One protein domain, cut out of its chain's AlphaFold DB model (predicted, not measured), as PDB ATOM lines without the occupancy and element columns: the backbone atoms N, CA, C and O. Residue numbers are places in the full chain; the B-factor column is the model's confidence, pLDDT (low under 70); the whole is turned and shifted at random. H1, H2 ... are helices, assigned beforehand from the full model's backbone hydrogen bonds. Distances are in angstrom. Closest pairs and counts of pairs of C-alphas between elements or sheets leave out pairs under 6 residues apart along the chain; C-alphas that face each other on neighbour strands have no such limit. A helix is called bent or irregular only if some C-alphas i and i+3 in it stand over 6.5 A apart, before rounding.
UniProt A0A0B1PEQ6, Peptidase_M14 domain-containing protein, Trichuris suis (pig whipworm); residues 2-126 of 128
ATOM      1  N   ARG A   2     439.793 407.510 444.624       74.56
ATOM      2  CA  ARG A   2     438.589 407.506 445.480       74.56
ATOM      3  C   ARG A   2     438.403 406.224 446.315       74.56
ATOM      4  O   ARG A   2     438.317 406.318 447.531       74.56
ATOM      5  N   PHE A   3     438.459 405.054 445.675       79.56
ATOM      6  CA  PHE A   3     438.270 403.766 446.357       79.56
ATOM      7  C   PHE A   3     439.328 403.490 447.441       79.56
ATOM      8  O   PHE A   3     438.987 403.084 448.542       79.56
ATOM      9  N   GLN A   4     440.605 403.802 447.173       81.12
ATOM     10  CA  GLN A   4     441.691 403.629 448.149       81.12
ATOM     11  C   GLN A   4     441.414 404.398 449.451       81.12
ATOM     12  O   GLN A   4     441.630 403.872 450.543       81.12
ATOM     13  N   ASN A   5     440.924 405.636 449.321       85.44
ATOM     14  CA  ASN A   5     440.602 406.499 450.451       85.44
ATOM     15  C   ASN A   5     439.339 406.029 451.193       85.44
ATOM     16  O   ASN A   5     439.306 406.023 452.420       85.44
ATOM     17  N   GLU A   6     438.310 405.587 450.465       87.38
ATOM     18  CA  GLU A   6     437.083 405.029 451.050       87.38
ATOM     19  C   GLU A   6     437.378 403.782 451.901       87.38
ATOM     20  O   GLU A   6     436.960 403.726 453.062       87.38
ATOM     21  N   THR A   7     438.184 402.845 451.387       85.44
ATOM     22  CA  THR A   7     438.639 401.661 452.135       85.44
ATOM     23  C   THR A   7     439.463 402.045 453.366       85.44
ATOM     24  O   THR A   7     439.272 401.462 454.431       85.44
ATOM     25  N   ALA A   8     440.329 403.064 453.279       87.25
ATOM     26  CA  ALA A   8     441.087 403.543 454.439       87.25
ATOM     27  C   ALA A   8     440.163 404.079 455.549       87.25
ATOM     28  O   ALA A   8     440.343 403.750 456.722       87.25
ATOM     29  N   HIS A   9     439.137 404.855 455.187       90.06
ATOM     30  CA  HIS A   9     438.134 405.346 456.136       90.06
ATOM     31  C   HIS A   9     437.346 404.215 456.793       90.06
ATOM     32  O   HIS A   9     437.061 404.281 457.991       90.06
ATOM     33  N   GLU A  10     436.989 403.181 456.038       89.56
ATOM     34  CA  GLU A  10     436.322 402.003 456.587       89.56
ATOM     35  C   GLU A  10     437.223 401.230 457.549       89.56
ATOM     36  O   GLU A  10     436.807 400.920 458.668       89.56
ATOM     37  N   ALA A  11     438.476 401.005 457.164       87.19
ATOM     38  CA  ALA A  11     439.436 400.282 457.983       87.19
ATOM     39  C   ALA A  11     439.726 401.013 459.306       87.19
ATOM     40  O   ALA A  11     439.733 400.383 460.362       87.19
ATOM     41  N   VAL A  12     439.868 402.344 459.291       90.12
ATOM     42  CA  VAL A  12     440.047 403.142 460.519       90.12
ATOM     43  C   VAL A  12     438.815 403.099 461.423       90.12
ATOM     44  O   VAL A  12     438.957 402.996 462.643       90.12
ATOM     45  N   ARG A  13     437.597 403.118 460.864       89.88
ATOM     46  CA  ARG A  13     436.374 402.920 461.667       89.88
ATOM     47  C   ARG A  13     436.352 401.539 462.321       89.88
ATOM     48  O   ARG A  13     436.009 401.431 463.497       89.88
ATOM     49  N   ALA A  14     436.742 400.503 461.582       87.38
ATOM     50  CA  ALA A  14     436.792 399.141 462.094       87.38
ATOM     51  C   ALA A  14     437.851 398.983 463.198       87.38
ATOM     52  O   ALA A  14     437.542 398.417 464.243       87.38
ATOM     53  N   LEU A  15     439.044 399.558 463.026       86.62
ATOM     54  CA  LEU A  15     440.093 399.615 464.053       86.62
ATOM     55  C   LEU A  15     439.588 400.271 465.341       86.62
ATOM     56  O   LEU A  15     439.699 399.705 466.428       86.62
ATOM     57  N   LYS A  16     438.949 401.438 465.207       89.69
ATOM     58  CA  LYS A  16     438.390 402.179 466.340       89.69
ATOM     59  C   LYS A  16     437.315 401.393 467.099       89.69
ATOM     60  O   LYS A  16     437.129 401.618 468.290       89.69
ATOM     61  N   SER A  17     436.614 400.467 466.445       90.38
ATOM     62  CA  SER A  17     435.606 399.633 467.112       90.38
ATOM     63  C   SER A  17     436.185 398.536 468.014       90.38
ATOM     64  O   SER A  17     435.433 397.988 468.812       90.38
ATOM     65  N   VAL A  18     437.484 398.221 467.907       90.56
ATOM     66  CA  VAL A  18     438.125 397.160 468.706       90.56
ATOM     67  C   VAL A  18     438.546 397.693 470.077       90.56
ATOM     68  O   VAL A  18     438.017 397.252 471.089       90.56
ATOM     69  N   HIS A  19     439.449 398.682 470.108       91.62
ATOM     70  CA  HIS A  19     440.005 399.244 471.355       91.62
ATOM     71  C   HIS A  19     439.929 400.774 471.429       91.62
ATOM     72  O   HIS A  19     440.641 401.398 472.211       91.62
ATOM     73  N   HIS A  20     439.094 401.409 470.602       89.69
ATOM     74  CA  HIS A  20     438.909 402.868 470.577       89.69
ATOM     75  C   HIS A  20     440.155 403.694 470.216       89.69
ATOM     76  O   HIS A  20     440.172 404.910 470.434       89.69
ATOM     77  N   SER A  21     441.164 403.076 469.594       85.88
ATOM     78  CA  SER A  21     442.326 403.798 469.069       85.88
ATOM     79  C   SER A  21     441.942 404.764 467.956       85.88
ATOM     80  O   SER A  21     441.070 404.497 467.126       85.88
ATOM     81  N   ASN A  22     442.638 405.897 467.916       87.56
ATOM     82  CA  ASN A  22     442.420 406.946 466.928       87.56
ATOM     83  C   ASN A  22     443.556 406.941 465.899       87.56
ATOM     84  O   ASN A  22     444.509 407.708 466.017       87.56
ATOM     85  N   TYR A  23     443.440 406.081 464.886       88.56
ATOM     86  CA  TYR A  23     444.331 406.109 463.724       88.56
ATOM     87  C   TYR A  23     443.980 407.288 462.812       88.56
ATOM     88  O   TYR A  23     442.807 407.628 462.632       88.56
ATOM     89  N   ARG A  24     445.005 407.909 462.225       88.31
ATOM     90  CA  ARG A  24     444.861 408.994 461.249       88.31
ATOM     91  C   ARG A  24     445.086 408.449 459.845       88.31
ATOM     92  O   ARG A  24     445.950 407.607 459.636       88.31
ATOM     93  N   ILE A  25     444.312 408.952 458.889       88.75
ATOM     94  CA  ILE A  25     444.517 408.677 457.466       88.75
ATOM     95  C   ILE A  25     445.309 409.843 456.908       88.75
ATOM     96  O   ILE A  25     444.910 410.995 457.078       88.75
ATOM     97  N   MET A  26     446.426 409.537 456.266       84.25
ATOM     98  CA  MET A  26     447.328 410.527 455.701       84.25
ATOM     99  C   MET A  26     448.036 409.958 454.474       84.25
ATOM    100  O   MET A  26     448.100 408.742 454.287       84.25
ATOM    101  N   THR A  27     448.550 410.838 453.624       83.38
ATOM    102  CA  THR A  27     449.491 410.463 452.567       83.38
ATOM    103  C   THR A  27     450.893 410.273 453.148       83.38
ATOM    104  O   THR A  27     451.204 410.805 454.213       83.38
ATOM    105  N   SER A  28     451.769 409.565 452.430       74.88
ATOM    106  CA  SER A  28     453.179 409.413 452.836       74.88
ATOM    107  C   SER A  28     453.872 410.780 453.017       74.88
ATOM    108  O   SER A  28     454.532 411.029 454.020       74.88
ATOM    109  N   ALA A  29     453.575 411.746 452.137       71.56
ATOM    110  CA  ALA A  29     454.047 413.133 452.249       71.56
ATOM    111  C   ALA A  29     453.430 413.942 453.413       71.56
ATOM    112  O   ALA A  29     453.898 415.033 453.725       71.56
ATOM    113  N   GLN A  30     452.345 413.464 454.027       72.56
ATOM    114  CA  GLN A  30     451.750 414.075 455.219       72.56
ATOM    115  C   GLN A  30     452.313 413.475 456.509       72.56
ATOM    116  O   GLN A  30     452.430 414.195 457.497       72.56
ATOM    117  N   LEU A  31     452.707 412.196 456.493       68.06
ATOM    118  CA  LEU A  31     453.395 411.546 457.615       68.06
ATOM    119  C   LEU A  31     454.691 412.279 457.975       68.06
ATOM    120  O   LEU A  31     455.025 412.439 459.147       68.06
ATOM    121  N   SER A  32     455.371 412.821 456.967       57.75
ATOM    122  CA  SER A  32     456.566 413.633 457.148       57.75
ATOM    123  C   SER A  32     456.335 415.005 457.772       57.75
ATOM    124  O   SER A  32     457.297 415.621 458.211       57.75
ATOM    125  N   VAL A  33     455.104 415.515 457.852       52.78
ATOM    126  CA  VAL A  33     454.855 416.810 458.516       52.78
ATOM    127  C   VAL A  33     455.071 416.692 460.032       52.78
ATOM    128  O   VAL A  33     455.469 417.664 460.667       52.78
ATOM    129  N   ASP A  34     454.925 415.485 460.594       55.81
ATOM    130  CA  ASP A  34     455.346 415.169 461.964       55.81
ATOM    131  C   ASP A  34     456.864 414.841 462.060       55.81
ATOM    132  O   ASP A  34     457.416 414.844 463.161       55.81
ATOM    133  N   TYR A  35     457.552 414.578 460.933       55.38
ATOM    134  CA  TYR A  35     458.898 413.964 460.867       55.38
ATOM    135  C   TYR A  35     459.949 414.667 459.970       55.38
ATOM    136  O   TYR A  35     461.018 414.109 459.750       55.38
ATOM    137  N   ILE A  36     459.708 415.916 459.557       52.00
ATOM    138  CA  ILE A  36     460.646 416.887 458.947       52.00
ATOM    139  C   ILE A  36     460.765 416.915 457.402       52.00
ATOM    140  O   ILE A  36     460.873 418.030 456.904       52.00
ATOM    141  N   ASP A  37     460.625 415.832 456.616       59.66
ATOM    142  CA  ASP A  37     460.769 415.914 455.133       59.66
ATOM    143  C   ASP A  37     459.974 414.861 454.327       59.66
ATOM    144  O   ASP A  37     459.889 413.711 454.763       59.66
ATOM    145  N   PRO A  38     459.414 415.199 453.140       68.38
ATOM    146  CA  PRO A  38     458.680 414.250 452.300       68.38
ATOM    147  C   PRO A  38     459.527 413.021 451.951       68.38
ATOM    148  O   PRO A  38     460.636 413.134 451.431       68.38
ATOM    149  N   ALA A  39     458.972 411.836 452.209       72.00
ATOM    150  CA  ALA A  39     459.614 410.567 451.896       72.00
ATOM    151  C   ALA A  39     459.375 410.165 450.431       72.00
ATOM    152  O   ALA A  39     458.313 410.421 449.866       72.00
ATOM    153  N   SER A  40     460.367 409.513 449.820       77.88
ATOM    154  CA  SER A  40     460.256 408.901 448.492       77.88
ATOM    155  C   SER A  40     460.887 407.510 448.493       77.88
ATOM    156  O   SER A  40     461.757 407.222 449.316       77.88
ATOM    157  N   GLY A  41     460.450 406.647 447.572       80.69
ATOM    158  CA  GLY A  41     460.970 405.281 447.462       80.69
ATOM    159  C   GLY A  41     460.452 404.332 448.542       80.69
ATOM    160  O   GLY A  41     461.088 403.314 448.818       80.69
ATOM    161  N   ASP A  42     459.313 404.652 449.158       79.69
ATOM    162  CA  ASP A  42     458.673 403.756 450.107       79.69
ATOM    163  C   ASP A  42     458.062 402.529 449.395       79.69
ATOM    164  O   ASP A  42     457.822 402.493 448.180       79.69
ATOM    165  N   ALA A  43     457.856 401.458 450.163       85.81
ATOM    166  CA  ALA A  43     457.282 400.223 449.645       85.81
ATOM    167  C   ALA A  43     455.914 400.415 448.947       85.81
ATOM    168  O   ALA A  43     455.731 399.833 447.869       85.81
ATOM    169  N   PRO A  44     454.941 401.186 449.487       84.88
ATOM    170  CA  PRO A  44     453.658 401.358 448.813       84.88
ATOM    171  C   PRO A  44     453.762 402.130 447.491       84.88
ATOM    172  O   PRO A  44     453.010 401.776 446.573       84.88
ATOM    173  N   ASP A  45     454.668 403.103 447.347       83.38
ATOM    174  CA  ASP A  45     454.898 403.804 446.078       83.38
ATOM    175  C   ASP A  45     455.517 402.875 445.033       83.38
ATOM    176  O   ASP A  45     455.080 402.871 443.875       83.38
ATOM    177  N   TRP A  46     456.476 402.030 445.428       88.12
ATOM    178  CA  TRP A  46     457.058 401.036 444.522       88.12
ATOM    179  C   TRP A  46     456.006 400.033 444.038       88.12
ATOM    180  O   TRP A  46     455.875 399.811 442.832       88.12
ATOM    181  N   VAL A  47     455.202 399.476 444.955       86.38
ATOM    182  CA  VAL A  47     454.115 398.540 444.613       86.38
ATOM    183  C   VAL A  47     453.145 399.187 443.634       86.38
ATOM    184  O   VAL A  47     452.798 398.581 442.619       86.38
ATOM    185  N   ARG A  48     452.732 400.426 443.903       81.25
ATOM    186  CA  ARG A  48     451.788 401.151 443.053       81.25
ATOM    187  C   ARG A  48     452.355 401.465 441.669       81.25
ATOM    188  O   ARG A  48     451.600 401.473 440.702       81.25
ATOM    189  N   THR A  49     453.652 401.750 441.579       84.12
ATOM    190  CA  THR A  49     454.299 402.187 440.332       84.12
ATOM    191  C   THR A  49     454.671 401.014 439.433       84.12
ATOM    192  O   THR A  49     454.473 401.075 438.222       84.12
ATOM    193  N   PHE A  50     455.209 399.941 440.013       89.12
ATOM    194  CA  PHE A  50     455.851 398.865 439.255       89.12
ATOM    195  C   PHE A  50     455.032 397.575 439.192       89.12
ATOM    196  O   PHE A  50     455.424 396.633 438.503       89.12
ATOM    197  N   THR A  51     453.883 397.512 439.866       85.56
ATOM    198  CA  THR A  51     453.003 396.337 439.837       85.56
ATOM    199  C   THR A  51     451.603 396.693 439.337       85.56
ATOM    200  O   THR A  51     451.271 397.851 439.105       85.56
ATOM    201  N   LYS A  52     450.752 395.675 439.169       79.31
ATOM    202  CA  LYS A  52     449.328 395.853 438.835       79.31
ATOM    203  C   LYS A  52     448.430 395.957 440.075       79.31
ATOM    204  O   LYS A  52     447.212 395.877 439.940       79.31
ATOM    205  N   ILE A  53     449.004 396.080 441.274       81.06
ATOM    206  CA  ILE A  53     448.249 396.172 442.527       81.06
ATOM    207  C   ILE A  53     447.728 397.613 442.677       81.06
ATOM    208  O   ILE A  53     448.529 398.540 442.798       81.06
ATOM    209  N   PRO A  54     446.400 397.835 442.670       77.12
ATOM    210  CA  PRO A  54     445.831 399.181 442.598       77.12
ATOM    211  C   PRO A  54     445.831 399.929 443.937       77.12
ATOM    212  O   PRO A  54     445.698 401.156 443.948       77.12
ATOM    213  N   TYR A  55     445.950 399.206 445.054       82.62
ATOM    214  CA  TYR A  55     445.861 399.752 446.406       82.62
ATOM    215  C   TYR A  55     447.018 399.233 447.256       82.62
ATOM    216  O   TYR A  55     447.187 398.028 447.421       82.62
ATOM    217  N   SER A  56     447.792 400.161 447.802       85.19
ATOM    218  CA  SER A  56     448.888 399.908 448.730       85.19
ATOM    219  C   SER A  56     448.743 400.854 449.923       85.19
ATOM    220  O   SER A  56     448.276 401.987 449.778       85.19
ATOM    221  N   TYR A  57     449.086 400.370 451.113       86.50
ATOM    222  CA  TYR A  57     448.931 401.106 452.363       86.50
ATOM    223  C   TYR A  57     450.142 400.860 453.259       86.50
ATOM    224  O   TYR A  57     450.635 399.734 453.324       86.50
ATOM    225  N   THR A  58     450.554 401.894 453.986       87.38
ATOM    226  CA  THR A  58     451.442 401.781 455.149       87.38
ATOM    227  C   THR A  58     450.597 401.942 456.403       87.38
ATOM    228  O   THR A  58     449.699 402.785 456.439       87.38
ATOM    229  N   ILE A  59     450.863 401.123 457.419       87.62
ATOM    230  CA  ILE A  59     450.196 401.207 458.718       87.62
ATOM    231  C   ILE A  59     451.258 401.511 459.765       87.62
ATOM    232  O   ILE A  59     452.121 400.677 460.026       87.62
ATOM    233  N   GLU A  60     451.143 402.677 460.387       87.19
ATOM    234  CA  GLU A  60     451.928 403.041 461.563       87.19
ATOM    235  C   GLU A  60     451.147 402.639 462.817       87.19
ATOM    236  O   GLU A  60     450.005 403.061 463.014       87.19
ATOM    237  N   LEU A  61     451.732 401.752 463.625       91.12
ATOM    238  CA  LEU A  61     451.088 401.175 464.807       91.12
ATOM    239  C   LEU A  61     451.237 402.079 466.037       91.12
ATOM    240  O   LEU A  61     451.786 403.176 465.986       91.12
ATOM    241  N   ARG A  62     450.723 401.606 467.174       90.12
ATOM    242  CA  ARG A  62     450.907 402.271 468.466       90.12
ATOM    243  C   ARG A  62     452.397 402.333 468.855       90.12
ATOM    244  O   ARG A  62     453.138 401.409 468.525       90.12
ATOM    245  N   PRO A  63     452.795 403.325 469.670       88.94
ATOM    246  CA  PRO A  63     452.012 404.475 470.117       88.94
ATOM    247  C   PRO A  63     451.983 405.600 469.069       88.94
ATOM    248  O   PRO A  63     452.851 405.698 468.214       88.94
ATOM    249  N   ASP A  64     451.020 406.512 469.194       82.44
ATOM    250  CA  ASP A  64     450.845 407.668 468.294       82.44
ATOM    251  C   ASP A  64     451.955 408.734 468.397       82.44
ATOM    252  O   ASP A  64     451.929 409.720 467.662       82.44
ATOM    253  N   HIS A  65     452.899 408.590 469.333       80.75
ATOM    254  CA  HIS A  65     453.958 409.568 469.554       80.75
ATOM    255  C   HIS A  65     455.170 408.967 470.281       80.75
ATOM    256  O   HIS A  65     455.022 408.191 471.229       80.75
ATOM    257  N   TYR A  66     456.382 409.416 469.930       78.00
ATOM    258  CA  TYR A  66     457.638 408.917 470.516       78.00
ATOM    259  C   TYR A  66     457.699 409.064 472.047       78.00
ATOM    260  O   TYR A  66     458.216 408.201 472.749       78.00
ATOM    261  N   ARG A  67     457.102 410.134 472.591       80.25
ATOM    262  CA  ARG A  67     457.019 410.382 474.047       80.25
ATOM    263  C   ARG A  67     456.205 409.338 474.821       80.25
ATOM    264  O   ARG A  67     456.298 409.305 476.040       80.25
ATOM    265  N   LYS A  68     455.409 408.509 474.141       81.81
ATOM    266  CA  LYS A  68     454.614 407.430 474.748       81.81
ATOM    267  C   LYS A  68     455.273 406.050 474.597       81.81
ATOM    268  O   LYS A  68     454.583 405.040 474.654       81.81
ATOM    269  N   GLY A  69     456.587 406.013 474.377       81.69
ATOM    270  CA  GLY A  69     457.376 404.785 474.235       81.69
ATOM    271  C   GLY A  69     458.014 404.626 472.857       81.69
ATOM    272  O   GLY A  69     459.037 403.958 472.745       81.69
ATOM    273  N   GLY A  70     457.482 405.284 471.819       86.25
ATOM    274  CA  GLY A  70     458.007 405.176 470.455       86.25
ATOM    275  C   GLY A  70     458.135 403.711 470.035       86.25
ATOM    276  O   GLY A  70     457.155 402.978 470.059       86.25
ATOM    277  N   PHE A  71     459.353 403.268 469.721       89.00
ATOM    278  CA  PHE A  71     459.629 401.873 469.354       89.00
ATOM    279  C   PHE A  71     459.564 400.874 470.526       89.00
ATOM    280  O   PHE A  71     459.556 399.668 470.297       89.00
ATOM    281  N   VAL A  72     459.522 401.346 471.775       92.38
ATOM    282  CA  VAL A  72     459.405 400.511 472.979       92.38
ATOM    283  C   VAL A  72     457.954 400.523 473.455       92.38
ATOM    284  O   VAL A  72     457.544 401.355 474.266       92.38
ATOM    285  N   LEU A  73     457.160 399.597 472.918       91.75
ATOM    286  CA  LEU A  73     455.749 399.446 473.262       91.75
ATOM    287  C   LEU A  73     455.592 398.617 474.557       91.75
ATOM    288  O   LEU A  73     456.189 397.544 474.652       91.75
ATOM    289  N   PRO A  74     454.778 399.054 475.541       91.31
ATOM    290  CA  PRO A  74     454.484 398.246 476.723       91.31
ATOM    291  C   PRO A  74     453.868 396.892 476.354       91.31
ATOM    292  O   PRO A  74     453.010 396.818 475.474       91.31
ATOM    293  N   GLU A  75     454.233 395.831 477.072       92.69
ATOM    294  CA  GLU A  75     453.753 394.465 476.804       92.69
ATOM    295  C   GLU A  75     452.221 394.360 476.808       92.69
ATOM    296  O   GLU A  75     451.628 393.704 475.950       92.69
ATOM    297  N   SER A  76     451.565 395.106 477.702       92.75
ATOM    298  CA  SER A  76     450.102 395.195 477.795       92.75
ATOM    299  C   SER A  76     449.423 395.782 476.550       92.75
ATOM    300  O   SER A  76     448.202 395.714 476.432       92.75
ATOM    301  N   GLN A  77     450.182 396.369 475.623       93.06
ATOM    302  CA  GLN A  77     449.685 396.927 474.366       93.06
ATOM    303  C   GLN A  77     449.936 396.010 473.160       93.06
ATOM    304  O   GLN A  77     449.335 396.242 472.116       93.06
ATOM    305  N   ILE A  78     450.736 394.942 473.293       91.69
ATOM    306  CA  ILE A  78     451.057 394.027 472.180       91.69
ATOM    307  C   ILE A  78     449.793 393.341 471.648       91.69
ATOM    308  O   ILE A  78     449.501 393.421 470.455       91.69
ATOM    309  N   ILE A  79     449.022 392.692 472.529       93.31
ATOM    310  CA  ILE A  79     447.791 391.986 472.135       93.31
ATOM    311  C   ILE A  79     446.740 392.969 471.592       93.31
ATOM    312  O   ILE A  79     446.269 392.746 470.475       93.31
ATOM    313  N   PRO A  80     446.431 394.094 472.274       93.69
ATOM    314  CA  PRO A  80     445.506 395.085 471.732       93.69
ATOM    315  C   PRO A  80     445.890 395.624 470.347       93.69
ATOM    316  O   PRO A  80     445.022 395.811 469.494       93.69
ATOM    317  N   THR A  81     447.182 395.855 470.090       92.56
ATOM    318  CA  THR A  81     447.659 396.258 468.759       92.56
ATOM    319  C   THR A  81     447.470 395.143 467.728       92.56
ATOM    320  O   THR A  81     447.038 395.417 466.609       92.56
ATOM    321  N   GLY A  82     447.728 393.884 468.088       91.88
ATOM    322  CA  GLY A  82     447.515 392.739 467.198       91.88
ATOM    323  C   GLY A  82     446.051 392.552 466.779       91.88
ATOM    324  O   GLY A  82     445.769 392.359 465.595       91.88
ATOM    325  N   GLU A  83     445.116 392.656 467.724       90.44
ATOM    326  CA  GLU A  83     443.671 392.520 467.471       90.44
ATOM    327  C   GLU A  83     443.138 393.622 466.542       90.44
ATOM    328  O   GLU A  83     442.331 393.368 465.644       90.44
ATOM    329  N   GLU A  84     443.641 394.844 466.707       88.56
ATOM    330  CA  GLU A  84     443.377 395.956 465.798       88.56
ATOM    331  C   GLU A  84     443.851 395.658 464.374       88.56
ATOM    332  O   GLU A  84     443.060 395.700 463.427       88.56
ATOM    333  N   VAL A  85     445.127 395.306 464.209       87.12
ATOM    334  CA  VAL A  85     445.717 395.030 462.890       87.12
ATOM    335  C   VAL A  85     444.987 393.893 462.184       87.12
ATOM    336  O   VAL A  85     444.727 393.974 460.982       87.12
ATOM    337  N   GLN A  86     444.581 392.858 462.918       86.44
ATOM    338  CA  GLN A  86     443.786 391.769 462.361       86.44
ATOM    339  C   GLN A  86     442.468 392.276 461.762       86.44
ATOM    340  O   GLN A  86     442.093 391.876 460.654       86.44
ATOM    341  N   LYS A  87     441.779 393.189 462.457       83.75
ATOM    342  CA  LYS A  87     440.538 393.791 461.961       83.75
ATOM    343  C   LYS A  87     440.777 394.637 460.711       83.75
ATOM    344  O   LYS A  87     439.984 394.546 459.775       83.75
ATOM    345  N   TYR A  88     441.869 395.402 460.668       80.56
ATOM    346  CA  TYR A  88     442.273 396.153 459.476       80.56
ATOM    347  C   TYR A  88     442.473 395.229 458.271       80.56
ATOM    348  O   TYR A  88     441.890 395.470 457.216       80.56
ATOM    349  N   ILE A  89     443.254 394.153 458.433       81.62
ATOM    350  CA  ILE A  89     443.590 393.226 457.341       81.62
ATOM    351  C   ILE A  89     442.323 392.647 456.718       81.62
ATOM    352  O   ILE A  89     442.249 392.552 455.496       81.62
ATOM    353  N   PHE A  90     441.330 392.298 457.541       79.88
ATOM    354  CA  PHE A  90     440.064 391.734 457.081       79.88
ATOM    355  C   PHE A  90     439.252 392.710 456.213       79.88
ATOM    356  O   PHE A  90     438.658 392.289 455.226       79.88
ATOM    357  N   ILE A  91     439.249 394.003 456.553       76.69
ATOM    358  CA  ILE A  91     438.533 395.050 455.800       76.69
ATOM    359  C   ILE A  91     439.307 395.481 454.548       76.69
ATOM    360  O   ILE A  91     438.708 395.776 453.520       76.69
ATOM    361  N   ALA A  92     440.638 395.514 454.625       68.00
ATOM    362  CA  ALA A  92     441.504 395.946 453.533       68.00
ATOM    363  C   ALA A  92     441.732 394.863 452.462       68.00
ATOM    364  O   ALA A  92     442.326 395.158 451.422       68.00
ATOM    365  N   GLN A  93     441.271 393.621 452.678       63.88
ATOM    366  CA  GLN A  93     441.221 392.644 451.592       63.88
ATOM    367  C   GLN A  93     440.321 393.194 450.477       63.88
ATOM    368  O   GLN A  93     439.239 393.706 450.774       63.88
ATOM    369  N   PRO A  94     440.714 393.083 449.195       52.12
ATOM    370  CA  PRO A  94     439.813 393.413 448.109       52.12
ATOM    371  C   PRO A  94     438.581 392.525 448.251       52.12
ATOM    372  O   PRO A  94     438.643 391.314 448.037       52.12
ATOM    373  N   VAL A  95     437.462 393.137 448.635       45.09
ATOM    374  CA  VAL A  95     436.148 392.507 448.615       45.09
ATOM    375  C   VAL A  95     435.778 392.338 447.142       45.09
ATOM    376  O   VAL A  95     434.988 393.085 446.575       45.09
ATOM    377  N   GLY A  96     436.387 391.355 446.474       40.16
ATOM    378  CA  GLY A  96     435.664 390.648 445.431       40.16
ATOM    379  C   GLY A  96     434.391 390.150 446.101       40.16
ATOM    380  O   GLY A  96     434.496 389.603 447.198       40.16
ATOM    381  N   ASN A  97     433.230 390.462 445.512       32.66
ATOM    382  CA  ASN A  97     431.881 390.156 446.006       32.66
ATOM    383  C   ASN A  97     431.855 389.001 447.013       32.66
ATOM    384  O   ASN A  97     432.471 387.976 446.762       32.66
ATOM    385  N   ALA A  98     431.095 389.111 448.103       40.50
ATOM    386  CA  ALA A  98     431.018 388.095 449.162       40.50
ATOM    387  C   ALA A  98     430.836 386.633 448.665       40.50
ATOM    388  O   ALA A  98     431.244 385.696 449.346       40.50
ATOM    389  N   SER A  99     430.309 386.422 447.453       36.88
ATOM    390  CA  SER A  99     430.216 385.127 446.758       36.88
ATOM    391  C   SER A  99     431.552 384.551 446.237       36.88
ATOM    392  O   SER A  99     431.654 383.358 445.965       36.88
ATOM    393  N   SER A 100     432.580 385.379 446.066       39.56
ATOM    394  CA  SER A 100     433.920 385.036 445.575       39.56
ATOM    395  C   SER A 100     434.877 384.644 446.702       39.56
ATOM    396  O   SER A 100     435.814 383.892 446.455       39.56
ATOM    397  N   ALA A 101     434.625 385.088 447.940       40.84
ATOM    398  CA  ALA A 101     435.420 384.709 449.110       40.84
ATOM    399  C   ALA A 101     435.343 383.198 449.401       40.84
ATOM    400  O   ALA A 101     436.327 382.603 449.829       40.84
ATOM    401  N   CYS A 102     434.211 382.561 449.080       35.03
ATOM    402  CA  CYS A 102     434.035 381.109 449.185       35.03
ATOM    403  C   CYS A 102     434.765 380.307 448.089       35.03
ATOM    404  O   CYS A 102     434.884 379.094 448.222       35.03
ATOM    405  N   ASN A 103     435.267 380.959 447.030       35.12
ATOM    406  CA  ASN A 103     435.913 380.304 445.882       35.12
ATOM    407  C   ASN A 103     437.413 380.627 445.745       35.12
ATOM    408  O   ASN A 103     438.046 380.227 444.768       35.12
ATOM    409  N   LEU A 104     438.010 381.322 446.718       39.94
ATOM    410  CA  LEU A 104     439.456 381.524 446.764       39.94
ATOM    411  C   LEU A 104     440.128 380.324 447.451       39.94
ATOM    412  O   LEU A 104     440.184 380.236 448.673       39.94
ATOM    413  N   SER A 105     440.674 379.405 446.656       34.50
ATOM    414  CA  SER A 105     441.690 378.440 447.109       34.50
ATOM    415  C   SER A 105     443.108 378.996 446.839       34.50
ATOM    416  O   SER A 105     443.262 379.913 446.032       34.50
ATOM    417  N   PRO A 106     444.182 378.498 447.483       45.34
ATOM    418  CA  PRO A 106     444.479 378.679 448.900       45.34
ATOM    419  C   PRO A 106     445.919 379.218 449.139       45.34
ATOM    420  O   PRO A 106     446.763 378.487 449.650       45.34
ATOM    421  N   PRO A 107     446.250 380.481 448.802       38.31
ATOM    422  CA  PRO A 107     447.438 381.122 449.383       38.31
ATOM    423  C   PRO A 107     447.080 382.177 450.440       38.31
ATOM    424  O   PRO A 107     447.739 382.269 451.473       38.31
ATOM    425  N   PHE A 108     445.990 382.926 450.254       40.44
ATOM    426  CA  PHE A 108     445.632 384.030 451.155       40.44
ATOM    427  C   PHE A 108     445.050 383.554 452.495       40.44
ATOM    428  O   PHE A 108     445.395 384.098 453.544       40.44
ATOM    429  N   PHE A 109     444.258 382.475 452.493       34.94
ATOM    430  CA  PHE A 109     443.777 381.847 453.730       34.94
ATOM    431  C   PHE A 109     444.921 381.182 454.520       34.94
ATOM    432  O   PHE A 109     444.917 381.199 455.750       34.94
ATOM    433  N   GLN A 110     445.947 380.674 453.821       30.09
ATOM    434  CA  GLN A 110     447.137 380.065 454.426       30.09
ATOM    435  C   GLN A 110     448.017 381.108 455.132       30.09
ATOM    436  O   GLN A 110     448.486 380.855 456.241       30.09
ATOM    437  N   ILE A 111     448.200 382.292 454.530       38.06
ATOM    438  CA  ILE A 111     448.926 383.411 455.155       38.06
ATOM    439  C   ILE A 111     448.184 383.880 456.410       38.06
ATOM    440  O   ILE A 111     448.814 384.077 457.443       38.06
ATOM    441  N   TYR A 112     446.854 383.994 456.359       40.72
ATOM    442  CA  TYR A 112     446.052 384.423 457.508       40.72
ATOM    443  C   TYR A 112     446.055 383.398 458.654       40.72
ATOM    444  O   TYR A 112     446.264 383.760 459.813       40.72
ATOM    445  N   ALA A 113     445.894 382.109 458.339       38.06
ATOM    446  CA  ALA A 113     446.043 381.031 459.315       38.06
ATOM    447  C   ALA A 113     447.471 380.986 459.891       38.06
ATOM    448  O   ALA A 113     447.636 380.789 461.092       38.06
ATOM    449  N   GLY A 114     448.487 381.238 459.060       34.66
ATOM    450  CA  GLY A 114     449.888 381.342 459.466       34.66
ATOM    451  C   GLY A 114     450.160 382.525 460.395       34.66
ATOM    452  O   GLY A 114     450.813 382.343 461.416       34.66
ATOM    453  N   LEU A 115     449.612 383.710 460.104       41.62
ATOM    454  CA  LEU A 115     449.767 384.911 460.932       41.62
ATOM    455  C   LEU A 115     449.045 384.761 462.277       41.62
ATOM    456  O   LEU A 115     449.605 385.104 463.314       41.62
ATOM    457  N   LYS A 116     447.834 384.184 462.279       43.59
ATOM    458  CA  LYS A 116     447.074 383.874 463.500       43.59
ATOM    459  C   LYS A 116     447.783 382.818 464.348       43.59
ATOM    460  O   LYS A 116     447.959 383.021 465.544       43.59
ATOM    461  N   ALA A 117     448.256 381.732 463.734       41.38
ATOM    462  CA  ALA A 117     449.023 380.700 464.428       41.38
ATOM    463  C   ALA A 117     450.367 381.234 464.952       41.38
ATOM    464  O   ALA A 117     450.805 380.837 466.027       41.38
ATOM    465  N   MET A 118     451.015 382.148 464.226       39.78
ATOM    466  CA  MET A 118     452.239 382.815 464.666       39.78
ATOM    467  C   MET A 118     451.964 383.759 465.840       39.78
ATOM    468  O   MET A 118     452.678 383.677 466.833       39.78
ATOM    469  N   ALA A 119     450.909 384.576 465.784       48.31
ATOM    470  CA  ALA A 119     450.497 385.446 466.885       48.31
ATOM    471  C   ALA A 119     450.142 384.638 468.144       48.31
ATOM    472  O   ALA A 119     450.668 384.910 469.219       48.31
ATOM    473  N   GLU A 120     449.348 383.572 468.014       51.59
ATOM    474  CA  GLU A 120     449.008 382.674 469.129       51.59
ATOM    475  C   GLU A 120     450.238 381.960 469.705       51.59
ATOM    476  O   GLU A 120     450.314 381.718 470.909       51.59
ATOM    477  N   ARG A 121     451.221 381.619 468.865       47.72
ATOM    478  CA  ARG A 121     452.459 380.951 469.289       47.72
ATOM    479  C   ARG A 121     453.459 381.920 469.915       47.72
ATOM    480  O   ARG A 121     454.183 381.518 470.818       47.72
ATOM    481  N   ILE A 122     453.472 383.178 469.484       49.28
ATOM    482  CA  ILE A 122     454.216 384.266 470.130       49.28
ATOM    483  C   ILE A 122     453.615 384.545 471.511       49.28
ATOM    484  O   ILE A 122     454.354 384.536 472.488       49.28
ATOM    485  N   VAL A 123     452.287 384.659 471.616       56.78
ATOM    486  CA  VAL A 123     451.579 384.840 472.897       56.78
ATOM    487  C   VAL A 123     451.793 383.653 473.844       56.78
ATOM    488  O   VAL A 123     451.984 383.856 475.033       56.78
ATOM    489  N   LYS A 124     451.816 382.410 473.346       53.75
ATOM    490  CA  LYS A 124     452.064 381.223 474.192       53.75
ATOM    491  C   LYS A 124     453.518 381.060 474.647       53.75
ATOM    492  O   LYS A 124     453.751 380.430 475.674       53.75
ATOM    493  N   ASN A 125     454.486 381.554 473.873       47.41
ATOM    494  CA  ASN A 125     455.915 381.374 474.162       47.41
ATOM    495  C   ASN A 125     456.550 382.572 474.880       47.41
ATOM    496  O   ASN A 125     457.590 382.409 475.516       47.41
ATOM    497  N   LEU A 126     455.929 383.749 474.818       46.25
ATOM    498  CA  LEU A 126     456.187 384.841 475.749       46.25
ATOM    499  C   LEU A 126     455.421 384.522 477.035       46.25
ATOM    500  O   LEU A 126     454.221 384.756 477.115       46.25
TER     501      LEU A 126
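AT A GLANCE: This is residues 2 to 126 of the 128 residues of the protein "Peptidase_M14 domain-containing protein" of Trichuris suis (pig whipworm) (UniProt A0A0B1PEQ6). Three long helices form a loose row, H4 between H1, which packs on it, and H6, which runs beside it across a gap. Short H2 and H3 lie off this row; unnamed residues 51 to 74 run back to H4. The printed part, 125 residues with six named helices and no named strand, is all helix and only just compact, close to loose: radius of gyration of the C-alphas 16.3 A, spans 46 by 40 by 25 A.

HOW THE PARTS SIT: H1, residues 2 to 19, touches H4, residues 75 to 92; the closest C-alphas, of Leu 15 and Glu 84, are 5.2 A apart. They run opposite ways at 35.1 degrees, only just a steep tilt. H6, residues 108 to 125, is close to H4 but not clearly touching; the closest C-alphas, of Gly 82 and Ala 119, are 7.9 A apart. Their tilt is shallow, 7 degrees, opposite ways. H2, residues 28 to 31, H3, residues 43 to 50, and H5, residues 98 to 101, touch no helix. Every O i to N i+4 pair is within hydrogen-bond range in H3 and H6, 12 of 14 in H1 and in H4.

IN THESE COORDINATES: H1, 27.2 A long, begins at C-alpha 2 (438.589, 407.506, 445.480). H4, 26.3 A, is only just irregular: C-alphas 76 and 79 are 6.9 A apart. H6, 25.3 A, ends at C-alpha 125 (455.915, 381.374, 474.162).

THE WHOLE: The printed part has no cut. The links H2 to H3 and H3 to H4 are long. pLDDT is under 70 at residues 31 to 38 and 92 to 126.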